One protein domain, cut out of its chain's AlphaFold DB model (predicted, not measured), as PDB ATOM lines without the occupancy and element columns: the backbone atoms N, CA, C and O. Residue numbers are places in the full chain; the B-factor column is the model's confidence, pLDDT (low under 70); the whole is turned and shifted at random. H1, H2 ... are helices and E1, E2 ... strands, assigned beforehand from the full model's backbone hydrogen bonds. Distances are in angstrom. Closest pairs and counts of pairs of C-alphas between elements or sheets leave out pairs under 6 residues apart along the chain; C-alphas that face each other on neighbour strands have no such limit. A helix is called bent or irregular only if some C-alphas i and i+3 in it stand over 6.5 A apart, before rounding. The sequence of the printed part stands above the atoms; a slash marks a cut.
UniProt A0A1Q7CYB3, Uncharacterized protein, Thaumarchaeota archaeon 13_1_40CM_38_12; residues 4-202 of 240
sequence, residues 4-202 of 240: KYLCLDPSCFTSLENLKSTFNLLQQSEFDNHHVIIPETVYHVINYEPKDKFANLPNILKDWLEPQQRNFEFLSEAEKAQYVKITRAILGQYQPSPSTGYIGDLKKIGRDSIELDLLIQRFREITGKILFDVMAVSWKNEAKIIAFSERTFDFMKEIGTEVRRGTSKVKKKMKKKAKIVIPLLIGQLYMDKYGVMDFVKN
ATOM      1  N   LYS A   4     319.776 132.135 223.716       82.75
ATOM      2  CA  LYS A   4     318.933 132.948 224.611       82.75
ATOM      3  C   LYS A   4     319.291 132.801 226.094       82.75
ATOM      4  O   LYS A   4     318.624 133.397 226.935       82.75
ATOM      5  N   TYR A   5     320.304 132.002 226.427       81.88
ATOM      6  CA  TYR A   5     320.603 131.617 227.805       81.88
ATOM      7  C   TYR A   5     322.073 131.871 228.153       81.88
ATOM      8  O   TYR A   5     322.977 131.572 227.365       81.88
ATOM      9  N   LEU A   6     322.309 132.399 229.352       82.50
ATOM     10  CA  LEU A   6     323.634 132.584 229.940       82.50
ATOM     11  C   LEU A   6     323.719 131.766 231.221       82.50
ATOM     12  O   LEU A   6     322.893 131.949 232.103       82.50
ATOM     13  N   CYS A   7     324.728 130.915 231.360       86.56
ATOM     14  CA  CYS A   7     325.040 130.266 232.629       86.56
ATOM     15  C   CYS A   7     326.197 131.015 233.298       86.56
ATOM     16  O   CYS A   7     327.275 131.113 232.712       86.56
ATOM     17  N   LEU A   8     326.003 131.537 234.509       87.94
ATOM     18  CA  LEU A   8     327.097 132.092 235.309       87.94
ATOM     19  C   LEU A   8     327.809 130.948 236.029       87.94
ATOM     20  O   LEU A   8     327.190 130.236 236.820       87.94
ATOM     21  N   ASP A   9     329.097 130.760 235.762       86.44
ATOM     22  CA  ASP A   9     329.895 129.779 236.489       86.44
ATOM     23  C   ASP A   9     330.228 130.264 237.922       86.44
ATOM     24  O   ASP A   9     330.060 131.447 238.249       86.44
ATOM     25  N   PRO A  10     330.729 129.380 238.802       89.50
ATOM     26  CA  PRO A  10     331.027 129.732 240.193       89.50
ATOM     27  C   PRO A  10     332.071 130.846 240.347       89.50
ATOM     28  O   PRO A  10     332.009 131.623 241.302       89.50
ATOM     29  N   SER A  11     333.007 130.981 239.402       85.44
ATOM     30  CA  SER A  11     334.064 131.998 239.454       85.44
ATOM     31  C   SER A  11     333.549 133.428 239.252       85.44
ATOM     32  O   SER A  11     334.205 134.379 239.676       85.44
ATOM     33  N   CYS A  12     332.324 133.605 238.744       85.94
ATOM     34  CA  CYS A  12     331.611 134.891 238.777       85.94
ATOM     35  C   CYS A  12     331.397 135.427 240.209       85.94
ATOM     36  O   CYS A  12     331.219 136.631 240.400       85.94
ATOM     37  N   PHE A  13     331.450 134.548 241.217       90.50
ATOM     38  CA  PHE A  13     331.144 134.839 242.620       90.50
ATOM     39  C   PHE A  13     332.372 134.772 243.549       90.50
ATOM     40  O   PHE A  13     332.261 135.150 244.718       90.50
ATOM     41  N   THR A  14     333.547 134.349 243.059       86.75
ATOM     42  CA  THR A  14     334.750 134.080 243.885       86.75
ATOM     43  C   THR A  14     335.481 135.324 244.403       86.75
ATOM     44  O   THR A  14     336.308 135.230 245.311       86.75
ATOM     45  N   SER A  15     335.155 136.514 243.900       84.44
ATOM     46  CA  SER A  15     335.668 137.779 244.432       84.44
ATOM     47  C   SER A  15     334.687 138.925 244.188       84.44
ATOM     48  O   SER A  15     333.816 138.859 243.316       84.44
ATOM     49  N   LEU A  16     334.853 140.020 244.933       84.94
ATOM     50  CA  LEU A  16     334.109 141.259 244.694       84.94
ATOM     51  C   LEU A  16     334.402 141.848 243.299       84.94
ATOM     52  O   LEU A  16     333.545 142.505 242.713       84.94
ATOM     53  N   GLU A  17     335.597 141.615 242.753       80.19
ATOM     54  CA  GLU A  17     335.997 142.089 241.424       80.19
ATOM     55  C   GLU A  17     335.372 141.262 240.293       80.19
ATOM     56  O   GLU A  17     334.902 141.841 239.308       80.19
ATOM     57  N   ASN A  18     335.277 139.937 240.461       80.12
ATOM     58  CA  ASN A  18     334.533 139.059 239.551       80.12
ATOM     59  C   ASN A  18     333.043 139.411 239.573       80.12
ATOM     60  O   ASN A  18     332.443 139.587 238.514       80.12
ATOM     61  N   LEU A  19     332.464 139.641 240.755       85.38
ATOM     62  CA  LEU A  19     331.055 140.015 240.885       85.38
ATOM     63  C   LEU A  19     330.751 141.384 240.241       85.38
ATOM     64  O   LEU A  19     329.775 141.517 239.500       85.38
ATOM     65  N   LYS A  20     331.617 142.393 240.445       80.12
ATOM     66  CA  LYS A  20     331.556 143.691 239.734       80.12
ATOM     67  C   LYS A  20     331.638 143.508 238.218       80.12
ATOM     68  O   LYS A  20     330.857 144.100 237.480       80.12
ATOM     69  N   SER A  21     332.574 142.680 237.758       76.69
ATOM     70  CA  SER A  21     332.781 142.419 236.332       76.69
ATOM     71  C   SER A  21     331.596 141.680 235.705       76.69
ATOM     72  O   SER A  21     331.214 142.005 234.585       76.69
ATOM     73  N   THR A  22     330.979 140.750 236.439       82.81
ATOM     74  CA  THR A  22     329.748 140.038 236.059       82.81
ATOM     75  C   THR A  22     328.574 141.006 235.924       82.81
ATOM     76  O   THR A  22     327.856 140.966 234.931       82.81
ATOM     77  N   PHE A  23     328.400 141.934 236.867       83.94
ATOM     78  CA  PHE A  23     327.336 142.935 236.779       83.94
ATOM     79  C   PHE A  23     327.524 143.885 235.583       83.94
ATOM     80  O   PHE A  23     326.603 144.057 234.788       83.94
ATOM     81  N   ASN A  24     328.733 144.426 235.391       76.25
ATOM     82  CA  ASN A  24     329.052 145.289 234.243       76.25
ATOM     83  C   ASN A  24     328.906 144.564 232.888       76.25
ATOM     84  O   ASN A  24     328.653 145.204 231.864       76.25
ATOM     85  N   LEU A  25     329.124 143.244 232.877       72.50
ATOM     86  CA  LEU A  25     328.950 142.377 231.715       72.50
ATOM     87  C   LEU A  25     327.473 142.233 231.348       72.50
ATOM     88  O   LEU A  25     327.123 142.475 230.201       72.50
ATOM     89  N   LEU A  26     326.618 141.884 232.313       78.50
ATOM     90  CA  LEU A  26     325.182 141.703 232.076       78.50
ATOM     91  C   LEU A  26     324.489 143.005 231.627       78.50
ATOM     92  O   LEU A  26     323.515 142.945 230.892       78.50
ATOM     93  N   GLN A  27     325.047 144.173 231.974       79.69
ATOM     94  CA  GLN A  27     324.594 145.492 231.501       79.69
ATOM     95  C   GLN A  27     324.965 145.825 230.038       79.69
ATOM     96  O   GLN A  27     324.715 146.946 229.588       79.69
ATOM     97  N   GLN A  28     325.639 144.937 229.297       69.56
ATOM     98  CA  GLN A  28     325.916 145.176 227.876       69.56
ATOM     99  C   GLN A  28     324.706 144.784 227.023       69.56
ATOM    100  O   GLN A  28     324.198 143.677 227.150       69.56
ATOM    101  N   SER A  29     324.354 145.628 226.047       66.12
ATOM    102  CA  SER A  29     323.171 145.453 225.181       66.12
ATOM    103  C   SER A  29     323.143 144.176 224.329       66.12
ATOM    104  O   SER A  29     322.175 143.899 223.628       66.12
ATOM    105  N   GLU A  30     324.235 143.412 224.316       66.62
ATOM    106  CA  GLU A  30     324.305 142.088 223.693       66.62
ATOM    107  C   GLU A  30     323.711 140.972 224.573       66.62
ATOM    108  O   GLU A  30     323.533 139.859 224.078       66.62
ATOM    109  N   PHE A  31     323.393 141.276 225.839       69.62
ATOM    110  CA  PHE A  31     322.822 140.359 226.826       69.62
ATOM    111  C   PHE A  31     321.412 140.742 227.315       69.62
ATOM    112  O   PHE A  31     320.800 139.950 228.027       69.62
ATOM    113  N   ASP A  32     320.861 141.891 226.894       70.62
ATOM    114  CA  ASP A  32     319.548 142.417 227.334       70.62
ATOM    115  C   ASP A  32     318.382 141.416 227.204       70.62
ATOM    116  O   ASP A  32     317.408 141.494 227.946       70.62
ATOM    117  N   ASN A  33     318.470 140.480 226.250       76.81
ATOM    118  CA  ASN A  33     317.427 139.492 225.947       76.81
ATOM    119  C   ASN A  33     317.795 138.060 226.378       76.81
ATOM    120  O   ASN A  33     317.155 137.102 225.936       76.81
ATOM    121  N   HIS A  34     318.840 137.886 227.193       81.25
ATOM    122  CA  HIS A  34     319.260 136.574 227.676       81.25
ATOM    123  C   HIS A  34     318.686 136.265 229.058       81.25
ATOM    124  O   HIS A  34     318.821 137.051 229.992       81.25
ATOM    125  N   HIS A  35     318.154 135.057 229.229       90.25
ATOM    126  CA  HIS A  35     317.838 134.530 230.552       90.25
ATOM    127  C   HIS A  35     319.122 134.082 231.260       90.25
ATOM    128  O   HIS A  35     319.909 133.302 230.713       90.25
ATOM    129  N   VAL A  36     319.329 134.576 232.480       91.81
ATOM    130  CA  VAL A  36     320.496 134.247 233.304       91.81
ATOM    131  C   VAL A  36     320.189 133.027 234.173       91.81
ATOM    132  O   VAL A  36     319.166 132.962 234.847       91.81
ATOM    133  N   ILE A  37     321.104 132.065 234.166       94.31
ATOM    134  CA  ILE A  37     321.023 130.784 234.864       94.31
ATOM    135  C   ILE A  37     322.227 130.673 235.799       94.31
ATOM    136  O   ILE A  37     323.340 131.071 235.443       94.31
ATOM    137  N   ILE A  38     322.019 130.134 236.997       95.62
ATOM    138  CA  ILE A  38     323.074 129.902 237.993       95.62
ATOM    139  C   ILE A  38     322.974 128.438 238.463       95.62
ATOM    140  O   ILE A  38     321.856 127.979 238.702       95.62
ATOM    141  N   PRO A  39     324.088 127.689 238.612       95.56
ATOM    142  CA  PRO A  39     324.077 126.346 239.200       95.56
ATOM    143  C   PRO A  39     323.368 126.336 240.558       95.56
ATOM    144  O   PRO A  39     323.633 127.205 241.389       95.56
ATOM    145  N   GLU A  40     322.496 125.360 240.804       95.88
ATOM    146  CA  GLU A  40     321.528 125.351 241.914       95.88
ATOM    147  C   GLU A  40     322.214 125.536 243.274       95.88
ATOM    148  O   GLU A  40     321.842 126.378 244.094       95.88
ATOM    149  N   THR A  41     323.320 124.817 243.476       94.56
ATOM    150  CA  THR A  41     324.118 124.890 244.709       94.56
ATOM    151  C   THR A  41     324.681 126.295 244.965       94.56
ATOM    152  O   THR A  41     324.766 126.727 246.113       94.56
ATOM    153  N   VAL A  42     325.039 127.034 243.910       95.69
ATOM    154  CA  VAL A  42     325.484 128.432 244.018       95.69
ATOM    155  C   VAL A  42     324.275 129.350 244.210       95.69
ATOM    156  O   VAL A  42     324.310 130.221 245.081       95.69
ATOM    157  N   TYR A  43     323.197 129.128 243.450       96.94
ATOM    158  CA  TYR A  43     321.969 129.924 243.473       96.94
ATOM    159  C   TYR A  43     321.340 129.999 244.871       96.94
ATOM    160  O   TYR A  43     321.022 131.095 245.341       96.94
ATOM    161  N   HIS A  44     321.211 128.875 245.579       95.38
ATOM    162  CA  HIS A  44     320.681 128.875 246.945       95.38
ATOM    163  C   HIS A  44     321.540 129.718 247.901       95.38
ATOM    164  O   HIS A  44     321.019 130.595 248.591       95.38
ATOM    165  N   VAL A  45     322.864 129.527 247.904       93.94
ATOM    166  CA  VAL A  45     323.750 130.211 248.861       93.94
ATOM    167  C   VAL A  45     323.846 131.718 248.591       93.94
ATOM    168  O   VAL A  45     323.870 132.509 249.538       93.94
ATOM    169  N   ILE A  46     323.818 132.167 247.329       94.25
ATOM    170  CA  ILE A  46     323.787 133.612 247.029       94.25
ATOM    171  C   ILE A  46     322.458 134.287 247.406       94.25
ATOM    172  O   ILE A  46     322.426 135.518 247.483       94.25
ATOM    173  N   ASN A  47     321.396 133.523 247.680       94.38
ATOM    174  CA  ASN A  47     320.109 134.026 248.168       94.38
ATOM    175  C   ASN A  47     319.992 134.053 249.703       94.38
ATOM    176  O   ASN A  47     319.105 134.727 250.217       94.38
ATOM    177  N   TYR A  48     320.899 133.407 250.445       94.25
ATOM    178  CA  TYR A  48     320.907 133.458 251.913       94.25
ATOM    179  C   TYR A  48     321.106 134.881 252.469       94.25
ATOM    180  O   TYR A  48     321.617 135.788 251.793       94.25
ATOM    181  N   GLU A  49     320.761 135.061 253.746       93.75
ATOM    182  CA  GLU A  49     321.129 136.257 254.506       93.75
ATOM    183  C   GLU A  49     322.661 136.435 254.554       93.75
ATOM    184  O   GLU A  49     323.401 135.448 254.489       93.75
ATOM    185  N   PRO A  50     323.186 137.676 254.647       92.75
ATOM    186  CA  PRO A  50     324.617 137.948 254.508       92.75
ATOM    187  C   PRO A  50     325.520 137.095 255.405       92.75
ATOM    188  O   PRO A  50     326.542 136.602 254.932       92.75
ATOM    189  N   LYS A  51     325.136 136.887 256.670       90.88
ATOM    190  CA  LYS A  51     325.908 136.091 257.633       90.88
ATOM    191  C   LYS A  51     326.102 134.653 257.140       90.88
ATOM    192  O   LYS A  51     327.234 134.186 257.032       90.88
ATOM    193  N   ASP A  52     325.008 133.982 256.798       91.69
ATOM    194  CA  ASP A  52     325.022 132.568 256.417       91.69
ATOM    195  C   ASP A  52     325.598 132.375 255.011       91.69
ATOM    196  O   ASP A  52     326.306 131.404 254.751       91.69
ATOM    197  N   LYS A  53     325.401 133.350 254.118       92.69
ATOM    198  CA  LYS A  53     326.052 133.418 252.805       92.69
ATOM    199  C   LYS A  53     327.571 133.414 252.913       92.69
ATOM    200  O   LYS A  53     328.212 132.551 252.320       92.69
ATOM    201  N   PHE A  54     328.156 134.330 253.687       91.00
ATOM    202  CA  PHE A  54     329.614 134.390 253.837       91.00
ATOM    203  C   PHE A  54     330.191 133.200 254.621       91.00
ATOM    204  O   PHE A  54     331.361 132.884 254.430       91.00
ATOM    205  N   ALA A  55     329.388 132.500 255.429       89.00
ATOM    206  CA  ALA A  55     329.786 131.239 256.056       89.00
ATOM    207  C   ALA A  55     329.772 130.036 255.087       89.00
ATOM    208  O   ALA A  55     330.570 129.115 255.246       89.00
ATOM    209  N   ASN A  56     328.886 130.028 254.082       91.19
ATOM    210  CA  ASN A  56     328.685 128.878 253.188       91.19
ATOM    211  C   ASN A  56     329.382 128.997 251.823       91.19
ATOM    212  O   ASN A  56     329.854 127.985 251.304       91.19
ATOM    213  N   LEU A  57     329.515 130.206 251.258       90.06
ATOM    214  CA  LEU A  57     330.252 130.425 250.004       90.06
ATOM    215  C   LEU A  57     331.680 129.831 249.993       90.06
ATOM    216  O   LEU A  57     332.019 129.265 248.953       90.06
ATOM    217  N   PRO A  58     332.488 129.861 251.086       88.00
ATOM    218  CA  PRO A  58     333.794 129.187 251.150       88.00
ATOM    219  C   PRO A  58     333.727 127.734 250.677       88.00
ATOM    220  O   PRO A  58     334.416 127.318 249.750       88.00
ATOM    221  N   ASN A  59     332.799 126.972 251.256       88.75
ATOM    222  CA  ASN A  59     332.675 125.536 251.035       88.75
ATOM    223  C   ASN A  59     332.189 125.190 249.622       88.75
ATOM    224  O   ASN A  59     332.586 124.153 249.085       88.75
ATOM    225  N   ILE A  60     331.347 126.050 249.036       91.25
ATOM    226  CA  ILE A  60     330.797 125.871 247.686       91.25
ATOM    227  C   ILE A  60     331.803 126.274 246.605       91.25
ATOM    228  O   ILE A  60     331.912 125.603 245.582       91.25
ATOM    229  N   LEU A  61     332.544 127.363 246.823       90.19
ATOM    230  CA  LEU A  61     333.389 127.981 245.800       90.19
ATOM    231  C   LEU A  61     334.868 127.576 245.874       90.19
ATOM    232  O   LEU A  61     335.600 127.897 244.940       90.19
ATOM    233  N   LYS A  62     335.310 126.860 246.922       87.44
ATOM    234  CA  LYS A  62     336.718 126.470 247.175       87.44
ATOM    235  C   LYS A  62     337.493 125.991 245.943       87.44
ATOM    236  O   LYS A  62     338.635 126.385 245.747       87.44
ATOM    237  N   ASP A  63     336.871 125.176 245.092       85.19
ATOM    238  CA  ASP A  63     337.538 124.537 243.954       85.19
ATOM    239  C   ASP A  63     337.720 125.495 242.755       85.19
ATOM    240  O   ASP A  63     338.484 125.191 241.832       85.19
ATOM    241  N   TRP A  64     337.092 126.676 242.819       83.06
ATOM    242  CA  TRP A  64     337.216 127.826 241.912       83.06
ATOM    243  C   TRP A  64     337.946 129.028 242.538       83.06
ATOM    244  O   TRP A  64     338.081 130.066 241.885       83.06
ATOM    245  N   LEU A  65     338.411 128.925 243.790       80.75
ATOM    246  CA  LEU A  65     339.241 129.954 244.413       80.75
ATOM    247  C   LEU A  65     340.654 129.908 243.822       80.75
ATOM    248  O   LEU A  65     341.394 128.945 244.006       80.75
ATOM    249  N   GLU A  66     341.045 130.975 243.131       66.50
ATOM    250  CA  GLU A  66     342.411 131.128 242.630       66.50
ATOM    251  C   GLU A  66     343.335 131.556 243.788       66.50
ATOM    252  O   GLU A  66     343.043 132.566 244.438       66.50
ATOM    253  N   PRO A  67     344.476 130.881 244.043       58.97
ATOM    254  CA  PRO A  67     345.381 131.235 245.148       58.97
ATOM    255  C   PRO A  67     345.981 132.646 245.062       58.97
ATOM    256  O   PRO A  67     346.496 133.169 246.044       58.97
ATOM    257  N   GLN A  68     345.954 133.246 243.869       57.41
ATOM    258  CA  GLN A  68     346.558 134.543 243.552       57.41
ATOM    259  C   GLN A  68     345.538 135.695 243.545       57.41
ATOM    260  O   GLN A  68     345.927 136.849 243.377       57.41
ATOM    261  N   GLN A  69     344.239 135.407 243.686       58.66
ATOM    262  CA  GLN A  69     343.190 136.429 243.732       58.66
ATOM    263  C   GLN A  69     342.824 136.770 245.178       58.66
ATOM    264  O   GLN A  69     342.837 135.919 246.068       58.66
ATOM    265  N   ARG A  70     342.435 138.028 245.421       63.03
ATOM    266  CA  ARG A  70     341.836 138.423 246.700       63.03
ATOM    267  C   ARG A  70     340.396 137.907 246.757       63.03
ATOM    268  O   ARG A  70     339.450 138.581 246.351       63.03
ATOM    269  N   ASN A  71     340.276 136.672 247.223       67.75
ATOM    270  CA  ASN A  71     339.031 135.913 247.280       67.75
ATOM    271  C   ASN A  71     338.022 136.527 248.267       67.75
ATOM    272  O   ASN A  71     338.402 137.279 249.169       67.75
ATOM    273  N   PHE A  72     336.728 136.214 248.106       73.44
ATOM    274  CA  PHE A  72     335.653 136.819 248.918       73.44
ATOM    275  C   PHE A  72     335.794 136.572 250.437       73.44
ATOM    276  O   PHE A  72     335.213 137.300 251.240       73.44
ATOM    277  N   GLU A  73     336.575 135.566 250.829       72.06
ATOM    278  CA  GLU A  73     336.902 135.224 252.219       72.06
ATOM    279  C   GLU A  73     337.695 136.337 252.930       72.06
ATOM    280  O   GLU A  73     337.552 136.531 254.134       72.06
ATOM    281  N   PHE A  74     338.473 137.126 252.177       80.12
ATOM    282  CA  PHE A  74     339.358 138.183 252.688       80.12
ATOM    283  C   PHE A  74     338.796 139.603 252.488       80.12
ATOM    284  O   PHE A  74     339.550 140.583 252.442       80.12
ATOM    285  N   LEU A  75     337.478 139.735 252.318       83.31
ATOM    286  CA  LEU A  75     336.803 141.028 252.189       83.31
ATOM    287  C   LEU A  75     336.599 141.681 253.562       83.31
ATOM    288  O   LEU A  75     336.148 141.040 254.511       83.31
ATOM    289  N   SER A  76     336.866 142.984 253.644       90.00
ATOM    290  CA  SER A  76     336.440 143.817 254.775       90.00
ATOM    291  C   SER A  76     334.911 143.941 254.829       90.00
ATOM    292  O   SER A  76     334.226 143.700 253.836       90.00
ATOM    293  N   GLU A  77     334.347 144.383 255.956       90.75
ATOM    294  CA  GLU A  77     332.890 144.557 256.086       90.75
ATOM    295  C   GLU A  77     332.302 145.540 255.057       90.75
ATOM    296  O   GLU A  77     331.219 145.305 254.518       90.75
ATOM    297  N   ALA A  78     333.042 146.591 254.687       91.81
ATOM    298  CA  ALA A  78     332.641 147.511 253.619       91.81
ATOM    299  C   ALA A  78     332.579 146.814 252.244       91.81
ATOM    300  O   ALA A  78     331.670 147.053 251.445       91.81
ATOM    301  N   GLU A  79     333.518 145.909 251.973       91.31
ATOM    302  CA  GLU A  79     333.569 145.123 250.741       91.31
ATOM    303  C   GLU A  79     332.520 144.005 250.720       91.31
ATOM    304  O   GLU A  79     331.912 143.774 249.676       91.31
ATOM    305  N   LYS A  80     332.229 143.368 251.863       91.69
ATOM    306  CA  LYS A  80     331.102 142.434 252.029       91.69
ATOM    307  C   LYS A  80     329.762 143.130 251.790       91.69
ATOM    308  O   LYS A  80     328.925 142.613 251.051       91.69
ATOM    309  N   ALA A  81     329.572 144.333 252.335       94.06
ATOM    310  CA  ALA A  81     328.391 145.152 252.064       94.06
ATOM    311  C   ALA A  81     328.277 145.508 250.569       94.06
ATOM    312  O   ALA A  81     327.190 145.417 249.990       94.06
ATOM    313  N   GLN A  82     329.394 145.840 249.907       95.00
ATOM    314  CA  GLN A  82     329.406 146.071 248.460       95.00
ATOM    315  C   GLN A  82     329.103 144.792 247.659       95.00
ATOM    316  O   GLN A  82     328.356 144.866 246.684       95.00
ATOM    317  N   TYR A  83     329.620 143.634 248.077       94.44
ATOM    318  CA  TYR A  83     329.325 142.333 247.472       94.44
ATOM    319  C   TYR A  83     327.817 142.060 247.526       94.44
ATOM    320  O   TYR A  83     327.184 141.921 246.484       94.44
ATOM    321  N   VAL A  84     327.210 142.120 248.720       95.50
ATOM    322  CA  VAL A  84     325.759 141.930 248.915       95.50
ATOM    323  C   VAL A  84     324.936 142.911 248.076       95.50
ATOM    324  O   VAL A  84     323.942 142.504 247.473       95.50
ATOM    325  N   LYS A  85     325.347 144.185 247.991       96.56
ATOM    326  CA  LYS A  85     324.682 145.193 247.150       96.56
ATOM    327  C   LYS A  85     324.674 144.793 245.671       96.56
ATOM    328  O   LYS A  85     323.640 144.929 245.022       96.56
ATOM    329  N   ILE A  86     325.792 144.292 245.144       94.75
ATOM    330  CA  ILE A  86     325.895 143.887 243.735       94.75
ATOM    331  C   ILE A  86     325.156 142.566 243.492       94.75
ATOM    332  O   ILE A  86     324.427 142.473 242.509       94.75
ATOM    333  N   THR A  87     325.239 141.584 244.399       95.06
ATOM    334  CA  THR A  87     324.437 140.350 244.303       95.06
ATOM    335  C   THR A  87     322.946 140.680 244.241       95.06
ATOM    336  O   THR A  87     322.255 140.198 243.352       95.06
ATOM    337  N   ARG A  88     322.448 141.562 245.122       95.31
ATOM    338  CA  ARG A  88     321.044 142.013 245.109       95.31
ATOM    339  C   ARG A  88     320.676 142.759 243.821       95.31
ATOM    340  O   ARG A  88     319.565 142.581 243.334       95.31
ATOM    341  N   ALA A  89     321.590 143.543 243.244       94.25
ATOM    342  CA  ALA A  89     321.365 144.190 241.950       94.25
ATOM    343  C   ALA A  89     321.260 143.170 240.802       94.25
ATOM    344  O   ALA A  89     320.356 143.292 239.982       94.25
ATOM    345  N   ILE A  90     322.118 142.140 240.774       92.00
ATOM    346  CA  ILE A  90     322.028 141.043 239.794       92.00
ATOM    347  C   ILE A  90     320.695 140.296 239.948       92.00
ATOM    348  O   ILE A  90     319.969 140.138 238.968       92.00
ATOM    349  N   LEU A  91     320.356 139.891 241.179       93.25
ATOM    350  CA  LEU A  91     319.123 139.159 241.484       93.25
ATOM    351  C   LEU A  91     317.864 139.955 241.099       93.25
ATOM    352  O   LEU A  91     316.947 139.395 240.510       93.25
ATOM    353  N   GLY A  92     317.827 141.259 241.389       91.94
ATOM    354  CA  GLY A  92     316.667 142.107 241.097       91.94
ATOM    355  C   GLY A  92     316.516 142.509 239.626       91.94
ATOM    356  O   GLY A  92     315.389 142.586 239.142       91.94
ATOM    357  N   GLN A  93     317.620 142.776 238.915       91.44
ATOM    358  CA  GLN A  93     317.577 143.277 237.530       91.44
ATOM    359  C   GLN A  93     317.446 142.161 236.491       91.44
ATOM    360  O   GLN A  93     316.680 142.316 235.548       91.44
ATOM    361  N   TYR A  94     318.166 141.048 236.663       89.69
ATOM    362  CA  TYR A  94     318.203 139.959 235.674       89.69
ATOM    363  C   TYR A  94     317.364 138.745 236.070       89.69
ATOM    364  O   TYR A  94     317.217 137.837 235.259       89.69
ATOM    365  N   GLN A  95     316.846 138.720 237.308       92.56
ATOM    366  CA  GLN A  95     316.003 137.648 237.855       92.56
ATOM    367  C   GLN A  95     316.531 136.246 237.494       92.56
ATOM    368  O   GLN A  95     315.809 135.441 236.899       92.56
ATOM    369  N   PRO A  96     317.817 135.962 237.790       93.69
ATOM    370  CA  PRO A  96     318.438 134.717 237.387       93.69
ATOM    371  C   PRO A  96     317.713 133.548 238.046       93.69
ATOM    372  O   PRO A  96     317.320 133.639 239.209       93.69
ATOM    373  N   SER A  97     317.561 132.449 237.321       95.56
ATOM    374  CA  SER A  97     316.900 131.244 237.833       95.56
ATOM    375  C   SER A  97     317.901 130.100 238.034       95.56
ATOM    376  O   SER A  97     318.978 130.096 237.423       95.56
ATOM    377  N   PRO A  98     317.588 129.130 238.906       96.88
ATOM    378  CA  PRO A  98     318.460 127.988 239.129       96.88
ATOM    379  C   PRO A  98     318.506 127.052 237.917       96.88
ATOM    380  O   PRO A  98     317.532 126.907 237.176       96.88
ATOM    381  N   SER A  99     319.639 126.372 237.748       95.19
ATOM    382  CA  SER A  99     319.880 125.337 236.730       95.19
ATOM    383  C   SER A  99     318.787 124.264 236.678       95.19
ATOM    384  O   SER A  99     318.386 123.869 235.581       95.19
ATOM    385  N   THR A 100     318.271 123.829 237.832       93.88
ATOM    386  CA  THR A 100     317.219 122.807 237.991       93.88
ATOM    387  C   THR A 100     315.973 123.108 237.166       93.88
ATOM    388  O   THR A 100     315.479 122.216 236.476       93.88
ATOM    389  N   GLY A 101     315.528 124.369 237.127       91.88
ATOM    390  CA  GLY A 101     314.387 124.808 236.313       91.88
ATOM    391  C   GLY A 101     314.587 124.637 234.801       91.88
ATOM    392  O   GLY A 101     313.614 124.554 234.055       91.88
ATOM    393  N   TYR A 102     315.838 124.527 234.346       89.81
ATOM    394  CA  TYR A 102     316.194 124.338 232.939       89.81
ATOM    395  C   TYR A 102     316.602 122.901 232.614       89.81
ATOM    396  O   TYR A 102     316.305 122.419 231.518       89.81
ATOM    397  N   ILE A 103     317.255 122.180 233.530       87.06
ATOM    398  CA  ILE A 103     317.727 120.806 233.285       87.06
ATOM    399  C   ILE A 103     316.673 119.749 233.647       87.06
ATOM    400  O   ILE A 103     316.510 118.799 232.877       87.06
ATOM    401  N   GLY A 104     315.856 119.976 234.683       88.50
ATOM    402  CA  GLY A 104     314.909 118.995 235.232       88.50
ATOM    403  C   GLY A 104     315.626 117.847 235.953       88.50
ATOM    404  O   GLY A 104     316.769 118.001 236.373       88.50
ATOM    405  N   ASP A 105     315.004 116.668 236.029       87.56
ATOM    406  CA  ASP A 105     315.572 115.464 236.671       87.56
ATOM    407  C   ASP A 105     316.699 114.783 235.858       87.56
ATOM    408  O   ASP A 105     316.879 113.561 235.886       87.56
ATOM    409  N   LEU A 106     317.456 115.558 235.076       83.38
ATOM    410  CA  LEU A 106     318.519 115.043 234.225       83.38
ATOM    411  C   LEU A 106     319.666 114.503 235.092       83.38
ATOM    412  O   LEU A 106     320.298 115.255 235.823       83.38
ATOM    413  N   LYS A 107     319.974 113.207 234.972       85.44
ATOM    414  CA  LYS A 107     321.128 112.564 235.639       85.44
ATOM    415  C   LYS A 107     322.273 112.200 234.691       85.44
ATOM    416  O   LYS A 107     323.339 111.781 235.137       85.44
ATOM    417  N   LYS A 108     322.055 112.354 233.382       77.56
ATOM    418  CA  LYS A 108     323.000 112.005 232.318       77.56
ATOM    419  C   LYS A 108     322.915 113.004 231.169       77.56
ATOM    420  O   LYS A 108     321.819 113.357 230.747       77.56
ATOM    421  N   ILE A 109     324.061 113.441 230.661       68.94
ATOM    422  CA  ILE A 109     324.185 114.386 229.551       68.94
ATOM    423  C   ILE A 109     324.664 113.629 228.315       68.94
ATOM    424  O   ILE A 109     325.679 112.925 228.363       68.94
ATOM    425  N   GLY A 110     323.931 113.789 227.211       58.75
ATOM    426  CA  GLY A 110     324.094 112.987 225.998       58.75
ATOM    427  C   GLY A 110     323.677 111.521 226.187       58.75
ATOM    428  O   GLY A 110     323.410 111.060 227.296       58.75
ATOM    429  N   ARG A 111     323.582 110.777 225.081       45.16
ATOM    430  CA  ARG A 111     323.045 109.404 225.090       45.16
ATOM    431  C   ARG A 111     323.954 108.415 225.831       45.16
ATOM    432  O   ARG A 111     323.458 107.574 226.576       45.16
ATOM    433  N   ASP A 112     325.268 108.577 225.688       46.12
ATOM    434  CA  ASP A 112     326.263 107.556 226.048       46.12
ATOM    435  C   ASP A 112     327.447 108.105 226.877       46.12
ATOM    436  O   ASP A 112     328.470 107.441 226.991       46.12
ATOM    437  N   SER A 113     327.338 109.324 227.426       66.31
ATOM    438  CA  SER A 113     328.522 110.157 227.716       66.31
ATOM    439  C   SER A 113     328.818 110.509 229.182       66.31
ATOM    440  O   SER A 113     329.831 110.047 229.695       66.31
ATOM    441  N   ILE A 114     328.025 111.356 229.856       67.88
ATOM    442  CA  ILE A 114     328.433 111.939 231.156       67.88
ATOM    443  C   ILE A 114     327.321 111.805 232.190       67.88
ATOM    444  O   ILE A 114     326.241 112.360 232.014       67.88
ATOM    445  N   GLU A 115     327.598 111.097 233.279       77.25
ATOM    446  CA  GLU A 115     326.648 110.825 234.362       77.25
ATOM    447  C   GLU A 115     326.993 111.648 235.610       77.25
ATOM    448  O   GLU A 115     328.165 111.806 235.958       77.25
ATOM    449  N   LEU A 116     325.969 112.176 236.288       84.44
ATOM    450  CA  LEU A 116     326.117 113.002 237.493       84.44
ATOM    451  C   LEU A 116     326.923 112.276 238.579       84.44
ATOM    452  O   LEU A 116     327.853 112.847 239.148       84.44
ATOM    453  N   ASP A 117     326.610 111.002 238.818       83.50
ATOM    454  CA  ASP A 117     327.255 110.197 239.856       83.50
ATOM    455  C   ASP A 117     328.753 109.986 239.573       83.50
ATOM    456  O   ASP A 117     329.563 109.995 240.499       83.50
ATOM    457  N   LEU A 118     329.153 109.905 238.298       77.00
ATOM    458  CA  LEU A 118     330.559 109.808 237.891       77.00
ATOM    459  C   LEU A 118     331.324 111.114 238.170       77.00
ATOM    460  O   LEU A 118     332.464 111.082 238.640       77.00
ATOM    461  N   LEU A 119     330.693 112.271 237.934       77.94
ATOM    462  CA  LEU A 119     331.271 113.573 238.285       77.94
ATOM    463  C   LEU A 119     331.366 113.764 239.803       77.94
ATOM    464  O   LEU A 119     332.368 114.286 240.289       77.94
ATOM    465  N   ILE A 120     330.366 113.298 240.559       88.25
ATOM    466  CA  ILE A 120     330.374 113.292 242.030       88.25
ATOM    467  C   ILE A 120     331.501 112.402 242.572       88.25
ATOM    468  O   ILE A 120     332.230 112.831 243.465       88.25
ATOM    469  N   GLN A 121     331.687 111.196 242.029       80.62
ATOM    470  CA  GLN A 121     332.774 110.297 242.430       80.62
ATOM    471  C   GLN A 121     334.154 110.908 242.154       80.62
ATOM    472  O   GLN A 121     335.049 110.811 242.992       80.62
ATOM    473  N   ARG A 122     334.327 111.569 241.000       76.62
ATOM    474  CA  ARG A 122     335.622 112.121 240.577       76.62
ATOM    475  C   ARG A 122     335.985 113.446 241.253       76.62
ATOM    476  O   ARG A 122     337.139 113.628 241.631       76.62
ATOM    477  N   PHE A 123     335.029 114.360 241.410       81.88
ATOM    478  CA  PHE A 123     335.280 115.726 241.895       81.88
ATOM    479  C   PHE A 123     334.723 116.017 243.293       81.88
ATOM    480  O   PHE A 123     334.920 117.118 243.802       81.88
ATOM    481  N   ARG A 124     334.101 115.027 243.952       90.75
ATOM    482  CA  ARG A 124     333.281 115.164 245.173       90.75
ATOM    483  C   ARG A 124     331.933 115.831 244.884       90.75
ATOM    484  O   ARG A 124     331.737 116.483 243.865       90.75
ATOM    485  N   GLU A 125     330.996 115.668 245.815       92.31
ATOM    486  CA  GLU A 125     329.573 115.968 245.621       92.31
ATOM    487  C   GLU A 125     329.267 117.385 245.110       92.31
ATOM    488  O   GLU A 125     328.644 117.529 244.061       92.31
ATOM    489  N   ILE A 126     329.706 118.422 245.829       93.75
ATOM    490  CA  ILE A 126     329.432 119.831 245.494       93.75
ATOM    491  C   ILE A 126     329.959 120.163 244.092       93.75
ATOM    492  O   ILE A 126     329.234 120.674 243.241       93.75
ATOM    493  N   THR A 127     331.223 119.836 243.846       89.62
ATOM    494  CA  THR A 127     331.953 120.217 242.635       89.62
ATOM    495  C   THR A 127     331.451 119.420 241.433       89.62
ATOM    496  O   THR A 127     331.199 119.999 240.380       89.62
ATOM    497  N   GLY A 128     331.184 118.122 241.611       86.44
ATOM    498  CA  GLY A 128     330.562 117.262 240.605       86.44
ATOM    499  C   GLY A 128     329.153 117.714 240.212       86.44
ATOM    500  O   GLY A 128     328.861 117.782 239.019       86.44
ATOM    501  N   LYS A 129     328.307 118.102 241.182       93.19
ATOM    502  CA  LYS A 129     326.969 118.672 240.926       93.19
ATOM    503  C   LYS A 129     327.043 119.983 240.145       93.19
ATOM    504  O   LYS A 129     326.382 120.126 239.126       93.19
ATOM    505  N   ILE A 130     327.887 120.919 240.578       92.50
ATOM    506  CA  ILE A 130     328.052 122.216 239.907       92.50
ATOM    507  C   ILE A 130     328.586 122.048 238.478       92.50
ATOM    508  O   ILE A 130     328.114 122.721 237.563       92.50
ATOM    509  N   LEU A 131     329.546 121.142 238.266       84.25
ATOM    510  CA  LEU A 131     330.030 120.811 236.925       84.25
ATOM    511  C   LEU A 131     328.904 120.228 236.071       84.25
ATOM    512  O   LEU A 131     328.672 120.728 234.973       84.25
ATOM    513  N   PHE A 132     328.167 119.241 236.588       85.62
ATOM    514  CA  PHE A 132     327.026 118.657 235.889       85.62
ATOM    515  C   PHE A 132     325.999 119.719 235.479       85.62
ATOM    516  O   PHE A 132     325.627 119.766 234.312       85.62
ATOM    517  N   ASP A 133     325.604 120.611 236.390       90.44
ATOM    518  CA  ASP A 133     324.668 121.708 236.123       90.44
ATOM    519  C   ASP A 133     325.126 122.591 234.958       90.44
ATOM    520  O   ASP A 133     324.373 122.809 234.007       90.44
ATOM    521  N   VAL A 134     326.372 123.075 235.000       84.31
ATOM    522  CA  VAL A 134     326.943 123.929 233.946       84.31
ATOM    523  C   VAL A 134     326.957 123.196 232.598       84.31
ATOM    524  O   VAL A 134     326.598 123.774 231.566       84.31
ATOM    525  N   MET A 135     327.325 121.910 232.596       75.62
ATOM    526  CA  MET A 135     327.351 121.078 231.391       75.62
ATOM    527  C   MET A 135     325.944 120.798 230.844       75.62
ATOM    528  O   MET A 135     325.716 120.923 229.640       75.62
ATOM    529  N   ALA A 136     324.989 120.465 231.711       80.31
ATOM    530  CA  ALA A 136     323.612 120.131 231.365       80.31
ATOM    531  C   ALA A 136     322.835 121.351 230.854       80.31
ATOM    532  O   ALA A 136     322.122 121.253 229.852       80.31
ATOM    533  N   VAL A 137     323.013 122.516 231.490       80.06
ATOM    534  CA  VAL A 137     322.434 123.791 231.044       80.06
ATOM    535  C   VAL A 137     322.965 124.162 229.656       80.06
ATOM    536  O   VAL A 137     322.164 124.490 228.775       80.06
ATOM    537  N   SER A 138     324.282 124.044 229.426       76.38
ATOM    538  CA  SER A 138     324.902 124.302 228.116       76.38
ATOM    539  C   SER A 138     324.434 123.316 227.038       76.38
ATOM    540  O   SER A 138     324.122 123.745 225.929       76.38
ATOM    541  N   TRP A 139     324.315 122.023 227.360       72.50
ATOM    542  CA  TRP A 139     323.895 120.982 226.414       72.50
ATOM    543  C   TRP A 139     322.415 121.079 226.020       72.50
ATOM    544  O   TRP A 139     322.095 121.044 224.834       72.50
ATOM    545  N   LYS A 140     321.507 121.214 226.995       75.25
ATOM    546  CA  LYS A 140     320.053 121.170 226.759       75.25
ATOM    547  C   LYS A 140     319.486 122.479 226.201       75.25
ATOM    548  O   LYS A 140     318.491 122.448 225.484       75.25
ATOM    549  N   ASN A 141     320.096 123.618 226.540       73.50
ATOM    550  CA  ASN A 141     319.565 124.953 226.229       73.50
ATOM    551  C   ASN A 141     320.501 125.779 225.327       73.50
ATOM    552  O   ASN A 141     320.270 126.970 225.139       73.50
ATOM    553  N   GLU A 142     321.590 125.190 224.821       70.50
ATOM    554  CA  GLU A 142     322.656 125.893 224.088       70.50
ATOM    555  C   GLU A 142     323.224 127.110 224.852       70.50
ATOM    556  O   GLU A 142     323.662 128.094 224.253       70.50
ATOM    557  N   ALA A 143     323.191 127.093 226.189       72.31
ATOM    558  CA  ALA A 143     323.575 128.246 227.001       72.31
ATOM    559  C   ALA A 143     325.071 128.584 226.868       72.31
ATOM    560  O   ALA A 143     325.929 127.692 226.870       72.31
ATOM    561  N   LYS A 144     325.383 129.887 226.819       73.56
ATOM    562  CA  LYS A 144     326.762 130.401 226.877       73.56
ATOM    563  C   LYS A 144     327.203 130.462 228.341       73.56
ATOM    564  O   LYS A 144     326.515 131.064 229.162       73.56
ATOM    565  N   ILE A 145     328.345 129.874 228.675       73.50
ATOM    566  CA  ILE A 145     328.899 129.879 230.034       73.50
ATOM    567  C   ILE A 145     329.796 131.110 230.198       73.50
ATOM    568  O   ILE A 145     330.723 131.302 229.411       73.50
ATOM    569  N   ILE A 146     329.533 131.925 231.216       74.88
ATOM    570  CA  ILE A 146     330.335 133.081 231.632       74.88
ATOM    571  C   ILE A 146     331.219 132.651 232.806       74.88
ATOM    572  O   ILE A 146     330.713 132.105 233.782       74.88
ATOM    573  N   ALA A 147     332.525 132.910 232.714       73.12
ATOM    574  CA  ALA A 147     333.515 132.511 233.712       73.12
ATOM    575  C   ALA A 147     334.662 133.530 233.840       73.12
ATOM    576  O   ALA A 147     334.950 134.289 232.919       73.12
ATOM    577  N   PHE A 148     335.364 133.528 234.970       71.00
ATOM    578  CA  PHE A 148     336.542 134.359 235.271       71.00
ATOM    579  C   PHE A 148     337.785 133.535 235.667       71.00
ATOM    580  O   PHE A 148     338.845 134.105 235.927       71.00
ATOM    581  N   SER A 149     337.673 132.204 235.669       68.69
ATOM    582  CA  SER A 149     338.742 131.236 235.947       68.69
ATOM    583  C   SER A 149     338.737 130.104 234.907       68.69
ATOM    584  O   SER A 149     337.688 129.752 234.369       68.69
ATOM    585  N   GLU A 150     339.905 129.512 234.623       66.81
ATOM    586  CA  GLU A 150     340.007 128.324 233.756       66.81
ATOM    587  C   GLU A 150     339.510 127.036 234.449       66.81
ATOM    588  O   GLU A 150     339.204 126.074 233.749       66.81
ATOM    589  N   ARG A 151     339.317 127.029 235.779       73.62
ATOM    590  CA  ARG A 151     339.018 125.829 236.589       73.62
ATOM    591  C   ARG A 151     337.834 125.009 236.078       73.62
ATOM    592  O   ARG A 151     337.974 123.805 235.897       73.62
ATOM    593  N   THR A 152     336.711 125.653 235.749       71.50
ATOM    594  CA  THR A 152     335.537 125.000 235.134       71.50
ATOM    595  C   THR A 152     335.915 124.222 233.867       71.50
ATOM    596  O   THR A 152     335.512 123.076 233.697       71.50
ATOM    597  N   PHE A 153     336.744 124.813 233.003       68.94
ATOM    598  CA  PHE A 153     337.211 124.188 231.766       68.94
ATOM    599  C   PHE A 153     338.274 123.113 232.001       68.94
ATOM    600  O   PHE A 153     338.329 122.147 231.245       68.94
ATOM    601  N   ASP A 154     339.124 123.275 233.011       69.81
ATOM    602  CA  ASP A 154     340.168 122.303 233.330       69.81
ATOM    603  C   ASP A 154     339.553 121.018 233.908       69.81
ATOM    604  O   ASP A 154     339.860 119.935 233.414       69.81
ATOM    605  N   PHE A 155     338.559 121.126 234.799       71.25
ATOM    606  CA  PHE A 155     337.756 119.975 235.238       71.25
ATOM    607  C   PHE A 155     337.056 119.261 234.068       71.25
ATOM    608  O   PHE A 155     337.038 118.032 234.010       71.25
ATOM    609  N   MET A 156     336.517 120.011 233.098       67.75
ATOM    610  CA  MET A 156     335.888 119.442 231.896       67.75
ATOM    611  C   MET A 156     336.899 118.722 230.986       67.75
ATOM    612  O   MET A 156     336.590 117.668 230.430       67.75
ATOM    613  N   LYS A 157     338.130 119.232 230.865       61.28
ATOM    614  CA  LYS A 157     339.212 118.535 230.150       61.28
ATOM    615  C   LYS A 157     339.654 117.261 230.863       61.28
ATOM    616  O   LYS A 157     339.928 116.269 230.195       61.28
ATOM    617  N   GLU A 158     339.728 117.268 232.193       63.09
ATOM    618  CA  GLU A 158     340.113 116.083 232.969       63.09
ATOM    619  C   GLU A 158     339.179 114.893 232.681       63.09
ATOM    620  O   GLU A 158     339.652 113.767 232.520       63.09
ATOM    621  N   ILE A 159     337.872 115.130 232.523       58.00
ATOM    622  CA  ILE A 159     336.883 114.114 232.109       58.00
ATOM    623  C   ILE A 159     336.827 113.865 230.593       58.00
ATOM    624  O   ILE A 159     335.824 113.367 230.094       58.00
ATOM    625  N   GLY A 160     337.867 114.217 229.834       51.47
ATOM    626  CA  GLY A 160     337.941 113.940 228.395       51.47
ATOM    627  C   GLY A 160     336.893 114.665 227.541       51.47
ATOM    628  O   GLY A 160     336.709 114.312 226.380       51.47
ATOM    629  N   THR A 161     336.201 115.679 228.075       54.41
ATOM    630  CA  THR A 161     335.287 116.494 227.265       54.41
ATOM    631  C   THR A 161     336.098 117.430 226.377       54.41
ATOM    632  O   THR A 161     336.975 118.151 226.863       54.41
ATOM    633  N   GLU A 162     335.800 117.466 225.076       49.50
ATOM    634  CA  GLU A 162     336.520 118.344 224.156       49.50
ATOM    635  C   GLU A 162     336.120 119.817 224.359       49.50
ATOM    636  O   GLU A 162     335.119 120.327 223.851       49.50
ATOM    637  N   VAL A 163     336.943 120.544 225.112       51.28
ATOM    638  CA  VAL A 163     336.759 121.980 225.340       51.28
ATOM    639  C   VAL A 163     337.375 122.785 224.191       51.28
ATOM    640  O   VAL A 163     338.552 123.159 224.232       51.28
ATOM    641  N   ARG A 164     336.566 123.123 223.179       45.91
ATOM    642  CA  ARG A 164     336.978 124.036 222.096       45.91
ATOM    643  C   ARG A 164     337.000 125.497 222.576       45.91
ATOM    644  O   ARG A 164     335.970 126.097 222.877       45.91
ATOM    645  N   ARG A 165     338.204 126.078 222.644       46.22
ATOM    646  CA  ARG A 165     338.465 127.503 222.949       46.22
ATOM    647  C   ARG A 165     338.377 128.360 221.675       46.22
ATOM    648  O   ARG A 165     338.396 127.833 220.568       46.22
ATOM    649  N   GLY A 166     338.343 129.692 221.801       40.97
ATOM    650  CA  GLY A 166     338.439 130.581 220.631       40.97
ATOM    651  C   GLY A 166     338.598 132.076 220.952       40.97
ATOM    652  O   GLY A 166     338.754 132.456 222.104       40.97
ATOM    653  N   THR A 167     338.515 132.974 219.964       38.78
ATOM    654  CA  THR A 167     339.085 134.346 220.028       38.78
ATOM    655  C   THR A 167     338.090 135.536 219.871       38.78
ATOM    656  O   THR A 167     337.876 136.070 218.785       38.78
ATOM    657  N   SER A 168     337.476 136.035 220.960       41.00
ATOM    658  CA  SER A 168     336.363 137.021 220.877       41.00
ATOM    659  C   SER A 168     336.736 138.495 220.605       41.00
ATOM    660  O   SER A 168     337.468 139.139 221.364       41.00
ATOM    661  N   LYS A 169     336.085 139.084 219.581       42.94
ATOM    662  CA  LYS A 169     335.998 140.545 219.346       42.94
ATOM    663  C   LYS A 169     335.171 141.265 220.427       42.94
ATOM    664  O   LYS A 169     335.502 142.395 220.787       42.94
ATOM    665  N   VAL A 170     334.146 140.603 220.967       44.78
ATOM    666  CA  VAL A 170     333.319 141.070 222.094       44.78
ATOM    667  C   VAL A 170     334.179 141.223 223.356       44.78
ATOM    668  O   VAL A 170     334.253 142.322 223.893       44.78
ATOM    669  N   LYS A 171     335.001 140.226 223.727       45.03
ATOM    670  CA  LYS A 171     335.982 140.314 224.835       45.03
ATOM    671  C   LYS A 171     336.926 141.516 224.686       45.03
ATOM    672  O   LYS A 171     337.162 142.225 225.663       45.03
ATOM    673  N   LYS A 172     337.430 141.788 223.472       49.19
ATOM    674  CA  LYS A 172     338.269 142.975 223.193       49.19
ATOM    675  C   LYS A 172     337.498 144.295 223.366       49.19
ATOM    676  O   LYS A 172     338.036 145.222 223.970       49.19
ATOM    677  N   LYS A 173     336.247 144.390 222.893       49.94
ATOM    678  CA  LYS A 173     335.388 145.577 223.097       49.94
ATOM    679  C   LYS A 173     335.011 145.773 224.570       49.94
ATOM    680  O   LYS A 173     335.144 146.882 225.077       49.94
ATOM    681  N   MET A 174     334.597 144.716 225.264       49.81
ATOM    682  CA  MET A 174     334.143 144.753 226.658       49.81
ATOM    683  C   MET A 174     335.269 145.055 227.642       49.81
ATOM    684  O   MET A 174     335.083 145.915 228.494       49.81
ATOM    685  N   LYS A 175     336.464 144.455 227.504       50.81
ATOM    686  CA  LYS A 175     337.617 144.848 228.339       50.81
ATOM    687  C   LYS A 175     337.916 146.347 228.221       50.81
ATOM    688  O   LYS A 175     338.196 146.990 229.227       50.81
ATOM    689  N   LYS A 176     337.793 146.914 227.013       53.97
ATOM    690  CA  LYS A 176     338.011 148.346 226.753       53.97
ATOM    691  C   LYS A 176     336.859 149.247 227.234       53.97
ATOM    692  O   LYS A 176     337.130 150.361 227.667       53.97
ATOM    693  N   LYS A 177     335.598 148.797 227.163       51.62
ATOM    694  CA  LYS A 177     334.406 149.575 227.569       51.62
ATOM    695  C   LYS A 177     334.064 149.459 229.061       51.62
ATOM    696  O   LYS A 177     333.866 150.471 229.720       51.62
ATOM    697  N   ALA A 178     333.993 148.240 229.585       48.81
ATOM    698  CA  ALA A 178     333.429 147.919 230.900       48.81
ATOM    699  C   ALA A 178     334.470 147.887 232.041       48.81
ATOM    700  O   ALA A 178     334.152 147.463 233.153       48.81
ATOM    701  N   LYS A 179     335.718 148.310 231.765       52.09
ATOM    702  CA  LYS A 179     336.864 148.304 232.700       52.09
ATOM    703  C   LYS A 179     337.077 146.948 233.401       52.09
ATOM    704  O   LYS A 179     337.480 146.901 234.559       52.09
ATOM    705  N   ILE A 180     336.807 145.842 232.701       46.59
ATOM    706  CA  ILE A 180     336.957 144.483 233.242       46.59
ATOM    707  C   ILE A 180     338.450 144.180 233.421       46.59
ATOM    708  O   ILE A 180     339.165 143.918 232.449       46.59
ATOM    709  N   VAL A 181     338.903 144.219 234.676       46.62
ATOM    710  CA  VAL A 181     340.306 144.017 235.071       46.62
ATOM    711  C   VAL A 181     340.729 142.555 234.857       46.62
ATOM    712  O   VAL A 181     341.798 142.278 234.310       46.62
ATOM    713  N   ILE A 182     339.851 141.606 235.193       47.31
ATOM    714  CA  ILE A 182     340.164 140.170 235.287       47.31
ATOM    715  C   ILE A 182     340.010 139.446 233.921       47.31
ATOM    716  O   ILE A 182     339.327 139.938 233.010       47.31
ATOM    717  N   PRO A 183     340.692 138.306 233.668       47.38
ATOM    718  CA  PRO A 183     340.500 137.496 232.461       47.38
ATOM    719  C   PRO A 183     339.107 136.846 232.354       47.38
ATOM    720  O   PRO A 183     338.926 135.680 232.672       47.38
ATOM    721  N   LEU A 184     338.138 137.567 231.783       45.25
ATOM    722  CA  LEU A 184     336.857 136.969 231.391       45.25
ATOM    723  C   LEU A 184     337.048 135.831 230.367       45.25
ATOM    724  O   LEU A 184     337.724 136.004 229.340       45.25
ATOM    725  N   LEU A 185     336.384 134.709 230.619       48.09
ATOM    726  CA  LEU A 185     336.161 133.588 229.723       48.09
ATOM    727  C   LEU A 185     334.668 133.496 229.372       48.09
ATOM    728  O   LEU A 185     333.804 133.679 230.225       48.09
ATOM    729  N   ILE A 186     334.365 133.211 228.106       47.03
ATOM    730  CA  ILE A 186     333.022 132.819 227.670       47.03
ATOM    731  C   ILE A 186     333.200 131.561 226.825       47.03
ATOM    732  O   ILE A 186     334.028 131.559 225.906       47.03
ATOM    733  N   GLY A 187     332.481 130.497 227.169       45.97
ATOM    734  CA  GLY A 187     332.629 129.181 226.553       45.97
ATOM    735  C   GLY A 187     331.308 128.441 226.382       45.97
ATOM    736  O   GLY A 187     330.274 128.831 226.916       45.97
ATOM    737  N   GLN A 188     331.363 127.366 225.608       43.22
ATOM    738  CA  GLN A 188     330.254 126.460 225.330       43.22
ATOM    739  C   GLN A 188     330.851 125.069 225.123       43.22
ATOM    740  O   GLN A 188     331.997 124.953 224.678       43.22
ATOM    741  N   LEU A 189     330.116 124.025 225.498       41.53
ATOM    742  CA  LEU A 189     330.641 122.664 225.511       41.53
ATOM    743  C   LEU A 189     330.301 121.904 224.235       41.53
ATOM    744  O   LEU A 189     329.148 121.871 223.810       41.53
ATOM    745  N   TYR A 190     331.313 121.246 223.670       44.00
ATOM    746  CA  TYR A 190     331.190 120.395 222.494       44.00
ATOM    747  C   TYR A 190     331.477 118.954 222.899       44.00
ATOM    748  O   TYR A 190     332.624 118.538 223.013       44.00
ATOM    749  N   MET A 191     330.417 118.183 223.122       43.78
ATOM    750  CA  MET A 191     330.512 116.730 223.221       43.78
ATOM    751  C   MET A 191     330.192 116.151 221.852       43.78
ATOM    752  O   MET A 191     329.040 115.829 221.560       43.78
ATOM    753  N   ASP A 192     331.207 116.068 220.992       38.69
ATOM    754  CA  ASP A 192     331.087 115.255 219.790       38.69
ATOM    755  C   ASP A 192     331.324 113.768 220.105       38.69
ATOM    756  O   ASP A 192     331.815 113.373 221.167       38.69
ATOM    757  N   LYS A 193     330.921 112.927 219.156       39.91
ATOM    758  CA  LYS A 193     331.005 111.469 219.236       39.91
ATOM    759  C   LYS A 193     332.436 110.963 219.473       39.91
ATOM    760  O   LYS A 193     332.601 109.919 220.096       39.91
ATOM    761  N   TYR A 194     333.454 111.683 219.002       43.81
ATOM    762  CA  TYR A 194     334.852 111.287 219.133       43.81
ATOM    763  C   TYR A 194     335.391 111.579 220.533       43.81
ATOM    764  O   TYR A 194     336.050 110.707 221.092       43.81
ATOM    765  N   GLY A 195     335.030 112.712 221.146       45.16
ATOM    766  CA  GLY A 195     335.357 112.988 222.553       45.16
ATOM    767  C   GLY A 195     334.782 111.935 223.513       45.16
ATOM    768  O   GLY A 195     335.476 111.441 224.398       45.16
ATOM    769  N   VAL A 196     333.537 111.504 223.279       44.06
ATOM    770  CA  VAL A 196     332.897 110.425 224.060       44.06
ATOM    771  C   VAL A 196     333.588 109.073 223.834       44.06
ATOM    772  O   VAL A 196     333.832 108.332 224.786       44.06
ATOM    773  N   MET A 197     333.941 108.747 222.587       43.00
ATOM    774  CA  MET A 197     334.659 107.508 222.269       43.00
ATOM    775  C   MET A 197     336.076 107.476 222.856       43.00
ATOM    776  O   MET A 197     336.503 106.425 223.332       43.00
ATOM    777  N   ASP A 198     336.797 108.597 222.851       42.75
ATOM    778  CA  ASP A 198     338.148 108.685 223.411       42.75
ATOM    779  C   ASP A 198     338.124 108.612 224.949       42.75
ATOM    780  O   ASP A 198     338.959 107.937 225.548       42.75
ATOM    781  N   PHE A 199     337.092 109.174 225.592       41.31
ATOM    782  CA  PHE A 199     336.828 108.973 227.020       41.31
ATOM    783  C   PHE A 199     336.622 107.487 227.371       41.31
ATOM    784  O   PHE A 199     337.340 106.949 228.216       41.31
ATOM    785  N   VAL A 200     335.710 106.788 226.686       42.59
ATOM    786  CA  VAL A 200     335.454 105.349 226.919       42.59
ATOM    787  C   VAL A 200     336.715 104.506 226.686       42.59
ATOM    788  O   VAL A 200     337.007 103.596 227.466       42.59
ATOM    789  N   LYS A 201     337.488 104.831 225.644       42.69
ATOM    790  CA  LYS A 201     338.719 104.128 225.262       42.69
ATOM    791  C   LYS A 201     339.855 104.322 226.273       42.69
ATOM    792  O   LYS A 201     340.517 103.348 226.623       42.69
ATOM    793  N   ASN A 202     340.078 105.550 226.743       38.94
ATOM    794  CA  ASN A 202     341.215 105.881 227.606       38.94
ATOM    795  C   ASN A 202     340.949 105.603 229.098       38.94
ATOM    796  O   ASN A 202     341.902 105.422 229.851       38.94
TER     797      ASN A 202
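What this domain is: This is residues 4 to 202 of the 240 residues of an uncharacterized protein of Thaumarchaeota archaeon 13_1_40CM_38_12 (UniProt A0A1Q7CYB3). A small twisted sheet of four short strands has the long helix H8 along one face, while H1 and the helical hairpin of H3 and H4 gather beyond the ends of E1 and E2. H2 and H5 run side by side at one end of the domain, and H11 lies at the other, touching no helix. The 199 printed residues hold eleven named helices and four named strands, in the order E1 H1 H2 E2 H3 H4 H5 H6 H7 H8 E3 H9 H10 E4 H11; the class is mixed, helices and strands. The sheet runs E2 E1 E3 E4, mixed. The whole is compact, with a radius of gyration of the C-alphas of 16.4 A, spanning 52 by 37 by 32 A.

How they stand to each other: E1, residues 5 to 8, is parallel to E2, residues 35 to 38, with N 37 and O 6 2.7 A apart, and to E3, residues 144 to 147, with N 7 and O 144 2.8 A apart. E4, residues 185 to 187, is antiparallel to E3, with N 185 and O 147 2.7 A apart. The hub H8, residues 125 to 141, is on the sheet at a height of 9.3 A and runs along the strands, the only helix of its two layers, helices on one face of a sheet. H7, residues 116 to 123, touches H8 at a steep tilt of 49 degrees, closest at C-alphas 120 and 128, 4.2 A. H6, residues 100 to 103, touches H8, closest at C-alphas 103 and 137, 6.0 A. H3, residues 40 to 47, and H4, residues 50 to 64, form a hairpin; H3 touches H8, about perpendicular at 78 degrees, closest at C-alphas 41 and 130, 6.8 A. H4 is irregular: C-alphas 60 and 63 are 7.8 A apart. H9, residues 151 to 158, only just touches H8, with 3 pairs of C-alphas within 8 A, closest at 131 and 152, 7.1 A. H1, residues 10 to 13, touches H4, closest at C-alphas 11 and 64, 5.8 A. E1, H1, H2, residues 16 to 26, and E2 make a strand-helix-strand unit, two parallel neighbour strands with helices between, its crossover right-handed. H2 touches H5, residues 77 to 94, at a shallow tilt of 20 degrees, the same way, closest at C-alphas 16 and 83, 5.6 A. H10, residues 169 to 177, is close to H2 but not clearly touching, closest at C-alphas 25 and 174, 7.6 A; H11, residues 193 to 202, is apart from H10. Every O i to N i+4 pair is within hydrogen-bond range in H2, H5, H7, H8, H9, H10 and H11, against 3 of 4 in H3 and 7 of 11 in H4; H1 and H6 are too short for such a pair.

Where its parts are: E1 begins at C-alpha 5, (320.603, 131.617, 227.805), and H11 ends at C-alpha 202, (341.215, 105.881, 227.606). H5 is 25.6 A long, H8 23.6 A, H4 20.5 A and H2 15.5 A.

The domain as a whole: The C-alphas of Ala 78 and Lys 201, the two farthest apart, are 52.2 A apart. The printed part has no cut; the links H4 to H5 and H6 to H7 are long. Mean pLDDT of the printed part is 74.7, and among the residues under 70 are 156 to 202.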